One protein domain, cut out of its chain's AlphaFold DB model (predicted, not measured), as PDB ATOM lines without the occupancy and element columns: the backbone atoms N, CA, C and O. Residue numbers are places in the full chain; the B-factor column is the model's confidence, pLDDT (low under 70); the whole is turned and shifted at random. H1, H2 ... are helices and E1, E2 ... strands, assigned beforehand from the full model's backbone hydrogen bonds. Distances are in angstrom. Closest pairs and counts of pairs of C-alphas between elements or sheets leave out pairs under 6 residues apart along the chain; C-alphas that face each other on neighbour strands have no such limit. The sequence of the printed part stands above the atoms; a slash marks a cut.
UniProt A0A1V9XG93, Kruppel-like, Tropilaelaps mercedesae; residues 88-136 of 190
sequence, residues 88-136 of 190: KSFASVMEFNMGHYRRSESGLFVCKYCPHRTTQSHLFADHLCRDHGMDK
ATOM      1  N   LYS A  88     230.755 187.526 329.537       45.09
ATOM      2  CA  LYS A  88     232.161 187.481 329.958       45.09
ATOM      3  C   LYS A  88     232.358 188.320 331.225       45.09
ATOM      4  O   LYS A  88     231.729 189.367 331.426       45.09
ATOM      5  N   SER A  89     233.148 187.800 332.160       46.66
ATOM      6  CA  SER A  89     233.442 188.443 333.445       46.66
ATOM      7  C   SER A  89     234.242 189.740 333.239       46.66
ATOM      8  O   SER A  89     234.834 189.962 332.187       46.66
ATOM      9  N   PHE A  90     234.235 190.630 334.240       47.16
ATOM     10  CA  PHE A  90     234.946 191.920 334.221       47.16
ATOM     11  C   PHE A  90     236.450 191.785 333.898       47.16
ATOM     12  O   PHE A  90     237.013 192.667 333.253       47.16
ATOM     13  N   ALA A  91     237.065 190.654 334.262       47.97
ATOM     14  CA  ALA A  91     238.448 190.321 333.923       47.97
ATOM     15  C   ALA A  91     238.670 190.192 332.404       47.97
ATOM     16  O   ALA A  91     239.622 190.754 331.873       47.97
ATOM     17  N   SER A  92     237.725 189.578 331.686       51.66
ATOM     18  CA  SER A  92     237.839 189.352 330.241       51.66
ATOM     19  C   SER A  92     237.729 190.638 329.414       51.66
ATOM     20  O   SER A  92     238.214 190.697 328.295       51.66
ATOM     21  N   VAL A  93     237.138 191.707 329.956       52.56
ATOM     22  CA  VAL A  93     237.048 193.002 329.255       52.56
ATOM     23  C   VAL A  93     238.322 193.828 329.408       52.56
ATOM     24  O   VAL A  93     238.712 194.543 328.487       52.56
ATOM     25  N   MET A  94     239.001 193.700 330.549       51.69
ATOM     26  CA  MET A  94     240.339 194.261 330.715       51.69
ATOM     27  C   MET A  94     241.343 193.541 329.814       51.69
ATOM     28  O   MET A  94     242.223 194.214 329.287       51.69
ATOM     29  N   GLU A  95     241.143 192.241 329.548       55.38
ATOM     30  CA  GLU A  95     241.925 191.449 328.583       55.38
ATOM     31  C   GLU A  95     241.881 192.005 327.148       55.38
ATOM     32  O   GLU A  95     242.916 192.049 326.486       55.38
ATOM     33  N   PHE A  96     240.739 192.527 326.683       49.09
ATOM     34  CA  PHE A  96     240.621 193.106 325.332       49.09
ATOM     35  C   PHE A  96     241.447 194.387 325.128       49.09
ATOM     36  O   PHE A  96     241.876 194.656 324.011       49.09
ATOM     37  N   ASN A  97     241.738 195.140 326.196       53.72
ATOM     38  CA  ASN A  97     242.573 196.347 326.140       53.72
ATOM     39  C   ASN A  97     244.048 196.086 326.532       53.72
ATOM     40  O   ASN A  97     244.835 197.037 326.627       53.72
ATOM     41  N   MET A  98     244.454 194.821 326.738       59.00
ATOM     42  CA  MET A  98     245.796 194.405 327.212       59.00
ATOM     43  C   MET A  98     246.958 194.680 326.242       59.00
ATOM     44  O   MET A  98     248.062 194.181 326.438       59.00
ATOM     45  N   GLY A  99     246.771 195.501 325.210       64.31
ATOM     46  CA  GLY A  99     247.865 195.982 324.367       64.31
ATOM     47  C   GLY A  99     248.542 197.250 324.888       64.31
ATOM     48  O   GLY A  99     249.690 197.518 324.534       64.31
ATOM     49  N   HIS A 100     247.874 198.039 325.734       66.94
ATOM     50  CA  HIS A 100     248.158 199.482 325.812       66.94
ATOM     51  C   HIS A 100     248.711 199.976 327.154       66.94
ATOM     52  O   HIS A 100     249.031 201.161 327.274       66.94
ATOM     53  N   TYR A 101     248.879 199.087 328.141       73.69
ATOM     54  CA  TYR A 101     249.488 199.436 329.426       73.69
ATOM     55  C   TYR A 101     250.624 198.509 329.836       73.69
ATOM     56  O   TYR A 101     250.731 197.376 329.369       73.69
ATOM     57  N   ARG A 102     251.490 199.012 330.715       74.50
ATOM     58  CA  ARG A 102     252.472 198.217 331.459       74.50
ATOM     59  C   ARG A 102     252.078 198.217 332.934       74.50
ATOM     60  O   ARG A 102     251.677 199.255 333.462       74.50
ATOM     61  N   ARG A 103     252.183 197.061 333.594       68.56
ATOM     62  CA  ARG A 103     251.988 196.953 335.043       68.56
ATOM     63  C   ARG A 103     253.250 197.454 335.742       68.56
ATOM     64  O   ARG A 103     254.331 196.937 335.479       68.56
ATOM     65  N   SER A 104     253.109 198.481 336.577       74.44
ATOM     66  CA  SER A 104     254.201 198.928 337.450       74.44
ATOM     67  C   SER A 104     254.376 197.964 338.627       74.44
ATOM     68  O   SER A 104     253.424 197.277 339.005       74.44
ATOM     69  N   GLU A 105     255.555 197.972 339.249       74.62
ATOM     70  CA  GLU A 105     255.839 197.256 340.505       74.62
ATOM     71  C   GLU A 105     254.847 197.646 341.614       74.62
ATOM     72  O   GLU A 105     254.447 196.817 342.423       74.62
ATOM     73  N   SER A 106     254.339 198.882 341.581       80.56
ATOM     74  CA  SER A 106     253.320 199.396 342.510       80.56
ATOM     75  C   SER A 106     251.873 199.009 342.153       80.56
ATOM     76  O   SER A 106     250.932 199.547 342.727       80.56
ATOM     77  N   GLY A 107     251.657 198.143 341.155       79.75
ATOM     78  CA  GLY A 107     250.318 197.720 340.721       79.75
ATOM     79  C   GLY A 107     249.537 198.751 339.895       79.75
ATOM     80  O   GLY A 107     248.345 198.566 339.659       79.75
ATOM     81  N   LEU A 108     250.193 199.820 339.435       84.44
ATOM     82  CA  LEU A 108     249.590 200.862 338.599       84.44
ATOM     83  C   LEU A 108     249.415 200.414 337.142       84.44
ATOM     84  O   LEU A 108     250.262 199.707 336.589       84.44
ATOM     85  N   PHE A 109     248.362 200.928 336.508       83.25
ATOM     86  CA  PHE A 109     248.174 200.953 335.062       83.25
ATOM     87  C   PHE A 109     248.944 202.142 334.487       83.25
ATOM     88  O   PHE A 109     248.612 203.287 334.791       83.25
ATOM     89  N   VAL A 110     249.971 201.883 333.675       84.31
ATOM     90  CA  VAL A 110     250.789 202.923 333.029       84.31
ATOM     91  C   VAL A 110     250.538 202.914 331.529       84.31
ATOM     92  O   VAL A 110     250.712 201.870 330.901       84.31
ATOM     93  N   CYS A 111     250.154 204.056 330.953       85.69
ATOM     94  CA  CYS A 111     249.933 204.177 329.512       85.69
ATOM     95  C   CYS A 111     251.248 204.026 328.738       85.69
ATOM     96  O   CYS A 111     252.285 204.538 329.152       85.69
ATOM     97  N   LYS A 112     251.213 203.332 327.595       84.69
ATOM     98  CA  LYS A 112     252.383 203.199 326.709       84.69
ATOM     99  C   LYS A 112     252.656 204.445 325.865       84.69
ATOM    100  O   LYS A 112     253.788 204.638 325.437       84.69
ATOM    101  N   TYR A 113     251.638 205.262 325.612       84.44
ATOM    102  CA  TYR A 113     251.711 206.374 324.659       84.44
ATOM    103  C   TYR A 113     251.911 207.736 325.331       84.44
ATOM    104  O   TYR A 113     252.258 208.706 324.664       84.44
ATOM    105  N   CYS A 114     251.682 207.833 326.642       87.12
ATOM    106  CA  CYS A 114     251.782 209.080 327.390       87.12
ATOM    107  C   CYS A 114     252.141 208.809 328.867       87.12
ATOM    108  O   CYS A 114     252.041 207.671 329.327       87.12
ATOM    109  N   PRO A 115     252.519 209.831 329.658       87.25
ATOM    110  CA  PRO A 115     252.917 209.649 331.057       87.25
ATOM    111  C   PRO A 115     251.749 209.361 332.025       87.25
ATOM    112  O   PRO A 115     251.956 209.338 333.246       87.25
ATOM    113  N   HIS A 116     250.527 209.153 331.516       87.25
ATOM    114  CA  HIS A 116     249.350 208.884 332.334       87.25
ATOM    115  C   HIS A 116     249.477 207.548 333.074       87.25
ATOM    116  O   HIS A 116     249.824 206.511 332.501       87.25
ATOM    117  N   ARG A 117     249.165 207.576 334.370       89.06
ATOM    118  CA  ARG A 117     249.203 206.414 335.254       89.06
ATOM    119  C   ARG A 117     248.074 206.482 336.267       89.06
ATOM    120  O   ARG A 117     247.774 207.551 336.790       89.06
ATOM    121  N   THR A 118     247.465 205.342 336.557       86.00
ATOM    122  CA  THR A 118     246.347 205.259 337.502       86.00
ATOM    123  C   THR A 118     246.319 203.908 338.206       86.00
ATOM    124  O   THR A 118     246.786 202.909 337.670       86.00
ATOM    125  N   THR A 119     245.777 203.862 339.421       84.06
ATOM    126  CA  THR A 119     245.476 202.611 340.140       84.06
ATOM    127  C   THR A 119     244.179 201.970 339.646       84.06
ATOM    128  O   THR A 119     243.941 200.790 339.890       84.06
ATOM    129  N   GLN A 120     243.324 202.735 338.959       80.75
ATOM    130  CA  GLN A 120     241.971 202.318 338.615       80.75
ATOM    131  C   GLN A 120     241.852 201.999 337.129       80.75
ATOM    132  O   GLN A 120     242.034 202.848 336.257       80.75
ATOM    133  N   SER A 121     241.450 200.768 336.845       78.19
ATOM    134  CA  SER A 121     241.347 200.240 335.487       78.19
ATOM    135  C   SER A 121     240.320 200.973 334.615       78.19
ATOM    136  O   SER A 121     240.552 201.210 333.433       78.19
ATOM    137  N   HIS A 122     239.192 201.397 335.188       76.44
ATOM    138  CA  HIS A 122     238.162 202.125 334.445       76.44
ATOM    139  C   HIS A 122     238.585 203.558 334.089       76.44
ATOM    140  O   HIS A 122     238.199 204.054 333.035       76.44
ATOM    141  N   LEU A 123     239.393 204.207 334.937       84.25
ATOM    142  CA  LEU A 123     239.984 205.512 334.622       84.25
ATOM    143  C   LEU A 123     240.995 205.375 333.487       84.25
ATOM    144  O   LEU A 123     241.034 206.214 332.593       84.25
ATOM    145  N   PHE A 124     241.752 204.278 333.481       82.94
ATOM    146  CA  PHE A 124     242.682 203.971 332.404       82.94
ATOM    147  C   PHE A 124     241.966 203.746 331.061       82.94
ATOM    148  O   PHE A 124     242.380 204.287 330.041       82.94
ATOM    149  N   ALA A 125     240.851 203.009 331.057       79.00
ATOM    150  CA  ALA A 125     240.031 202.811 329.860       79.00
ATOM    151  C   ALA A 125     239.389 204.120 329.353       79.00
ATOM    152  O   ALA A 125     239.356 204.360 328.147       79.00
ATOM    153  N   ASP A 126     238.906 204.981 330.260       81.38
ATOM    154  CA  ASP A 126     238.403 206.317 329.910       81.38
ATOM    155  C   ASP A 126     239.518 207.174 329.269       81.38
ATOM    156  O   ASP A 126     239.269 207.824 328.254       81.38
ATOM    157  N   HIS A 127     240.741 207.128 329.811       86.19
ATOM    158  CA  HIS A 127     241.922 207.801 329.260       86.19
ATOM    159  C   HIS A 127     242.267 207.309 327.845       86.19
ATOM    160  O   HIS A 127     242.331 208.111 326.916       86.19
ATOM    161  N   LEU A 128     242.419 205.993 327.650       82.38
ATOM    162  CA  LEU A 128     242.731 205.421 326.336       82.38
ATOM    163  C   LEU A 128     241.702 205.825 325.273       82.38
ATOM    164  O   LEU A 128     242.052 206.130 324.135       82.38
ATOM    165  N   CYS A 129     240.424 205.846 325.643       82.06
ATOM    166  CA  CYS A 129     239.359 206.209 324.723       82.06
ATOM    167  C   CYS A 129     239.358 207.703 324.370       82.06
ATOM    168  O   CYS A 129     239.190 208.067 323.208       82.06
ATOM    169  N   ARG A 130     239.538 208.576 325.366       84.12
ATOM    170  CA  ARG A 130     239.456 210.033 325.182       84.12
ATOM    171  C   ARG A 130     240.702 210.617 324.530       84.12
ATOM    172  O   ARG A 130     240.572 211.458 323.648       84.12
ATOM    173  N   ASP A 131     241.873 210.146 324.943       84.31
ATOM    174  CA  ASP A 131     243.150 210.775 324.600       84.31
ATOM    175  C   ASP A 131     243.897 210.014 323.495       84.31
ATOM    176  O   ASP A 131     244.752 210.581 322.815       84.31
ATOM    177  N   HIS A 132     243.566 208.735 323.286       82.31
ATOM    178  CA  HIS A 132     244.158 207.900 322.238       82.31
ATOM    179  C   HIS A 132     243.128 207.351 321.247       82.31
ATOM    180  O   HIS A 132     243.492 206.572 320.377       82.31
ATOM    181  N   GLY A 133     241.854 207.744 321.341       77.75
ATOM    182  CA  GLY A 133     240.822 207.306 320.395       77.75
ATOM    183  C   GLY A 133     240.597 205.793 320.380       77.75
ATOM    184  O   GLY A 133     240.109 205.262 319.386       77.75
ATOM    185  N   MET A 134     240.982 205.098 321.455       77.81
ATOM    186  CA  MET A 134     240.782 203.658 321.572       77.81
ATOM    187  C   MET A 134     239.296 203.340 321.707       77.81
ATOM    188  O   MET A 134     238.512 204.120 322.264       77.81
ATOM    189  N   ASP A 135     238.916 202.174 321.201       74.06
ATOM    190  CA  ASP A 135     237.518 201.791 321.175       74.06
ATOM    191  C   ASP A 135     236.993 201.410 322.568       74.06
ATOM    192  O   ASP A 135     237.718 200.993 323.478       74.06
ATOM    193  N   LYS A 136     235.692 201.613 322.753       76.81
ATOM    194  CA  LYS A 136     234.996 201.409 324.020       76.81
ATOM    195  C   LYS A 136     234.537 199.956 324.071       76.81
ATOM    196  O   LYS A 136     233.719 199.565 323.255       76.81
TER     197      LYS A 136
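Overview. This is residues 88 to 136 of the 190 residues of the protein "Kruppel-like" of Tropilaelaps mercedesae (UniProt A0A1V9XG93). A small hairpin of two short strands, E1 and E2, has the longest helix, H2, packed beside it, nearest to E2, while the short helix H1 leads in from one end, where residues 88 to 93 stick out. The printed part has 49 residues, with two named helices and two named strands in the order H1, E1, E2, H2; the sheet order is E1 - E2, antiparallel, and the class is mixed, helices and strands. The whole is compact, with a radius of gyration of the C-alphas of 10.2 A and spans of 29 by 25 by 16 A.

Arrangement. Start at H1, residues 90 to 96, and look across to H2, residues 121 to 132: they are close but not clearly touching, their closest C-alphas, of Met 94 and Ser 121, being 7.7 A apart. They run the same way at a shallow tilt of 29 degrees. Go on to E1, residues 101 to 103, and E2, residues 109 to 111, a hairpin of antiparallel strands at 142 degrees. Look there for N 102 and O 110, within hydrogen-bond range at 3.0 A. Residues 109 to 110 of E2 also pair, antiparallel, with residues 117 to 118. Between E2 and H2 the closest C-alphas, of Phe 109 and Phe 124, are 6.8 A apart. H1 and E2 are apart, and so are E1 and H2. Every O i to N i+4 pair of H2 is within hydrogen-bond range; in H1 1 of 3 is, beside 3 of 4 O i to N i+3 pairs.

Along the chain. Find C-alpha 90 at (234.946, 191.920, 334.221); H1 runs 10.6 A from there to C-alpha 96. E1 begins at C-alpha 101, at (249.488, 199.436, 329.426). From C-alpha 121, H2 runs 15.6 A to C-alpha 132 at (244.158, 207.900, 322.238).

Size, cuts and confidence. The two C-alphas farthest apart, of Lys 88 and Pro 115, are 30.4 A apart. The printed part has no cut and no long link. Expect low model confidence, pLDDT under 70, at residues 88 to 100 and 103.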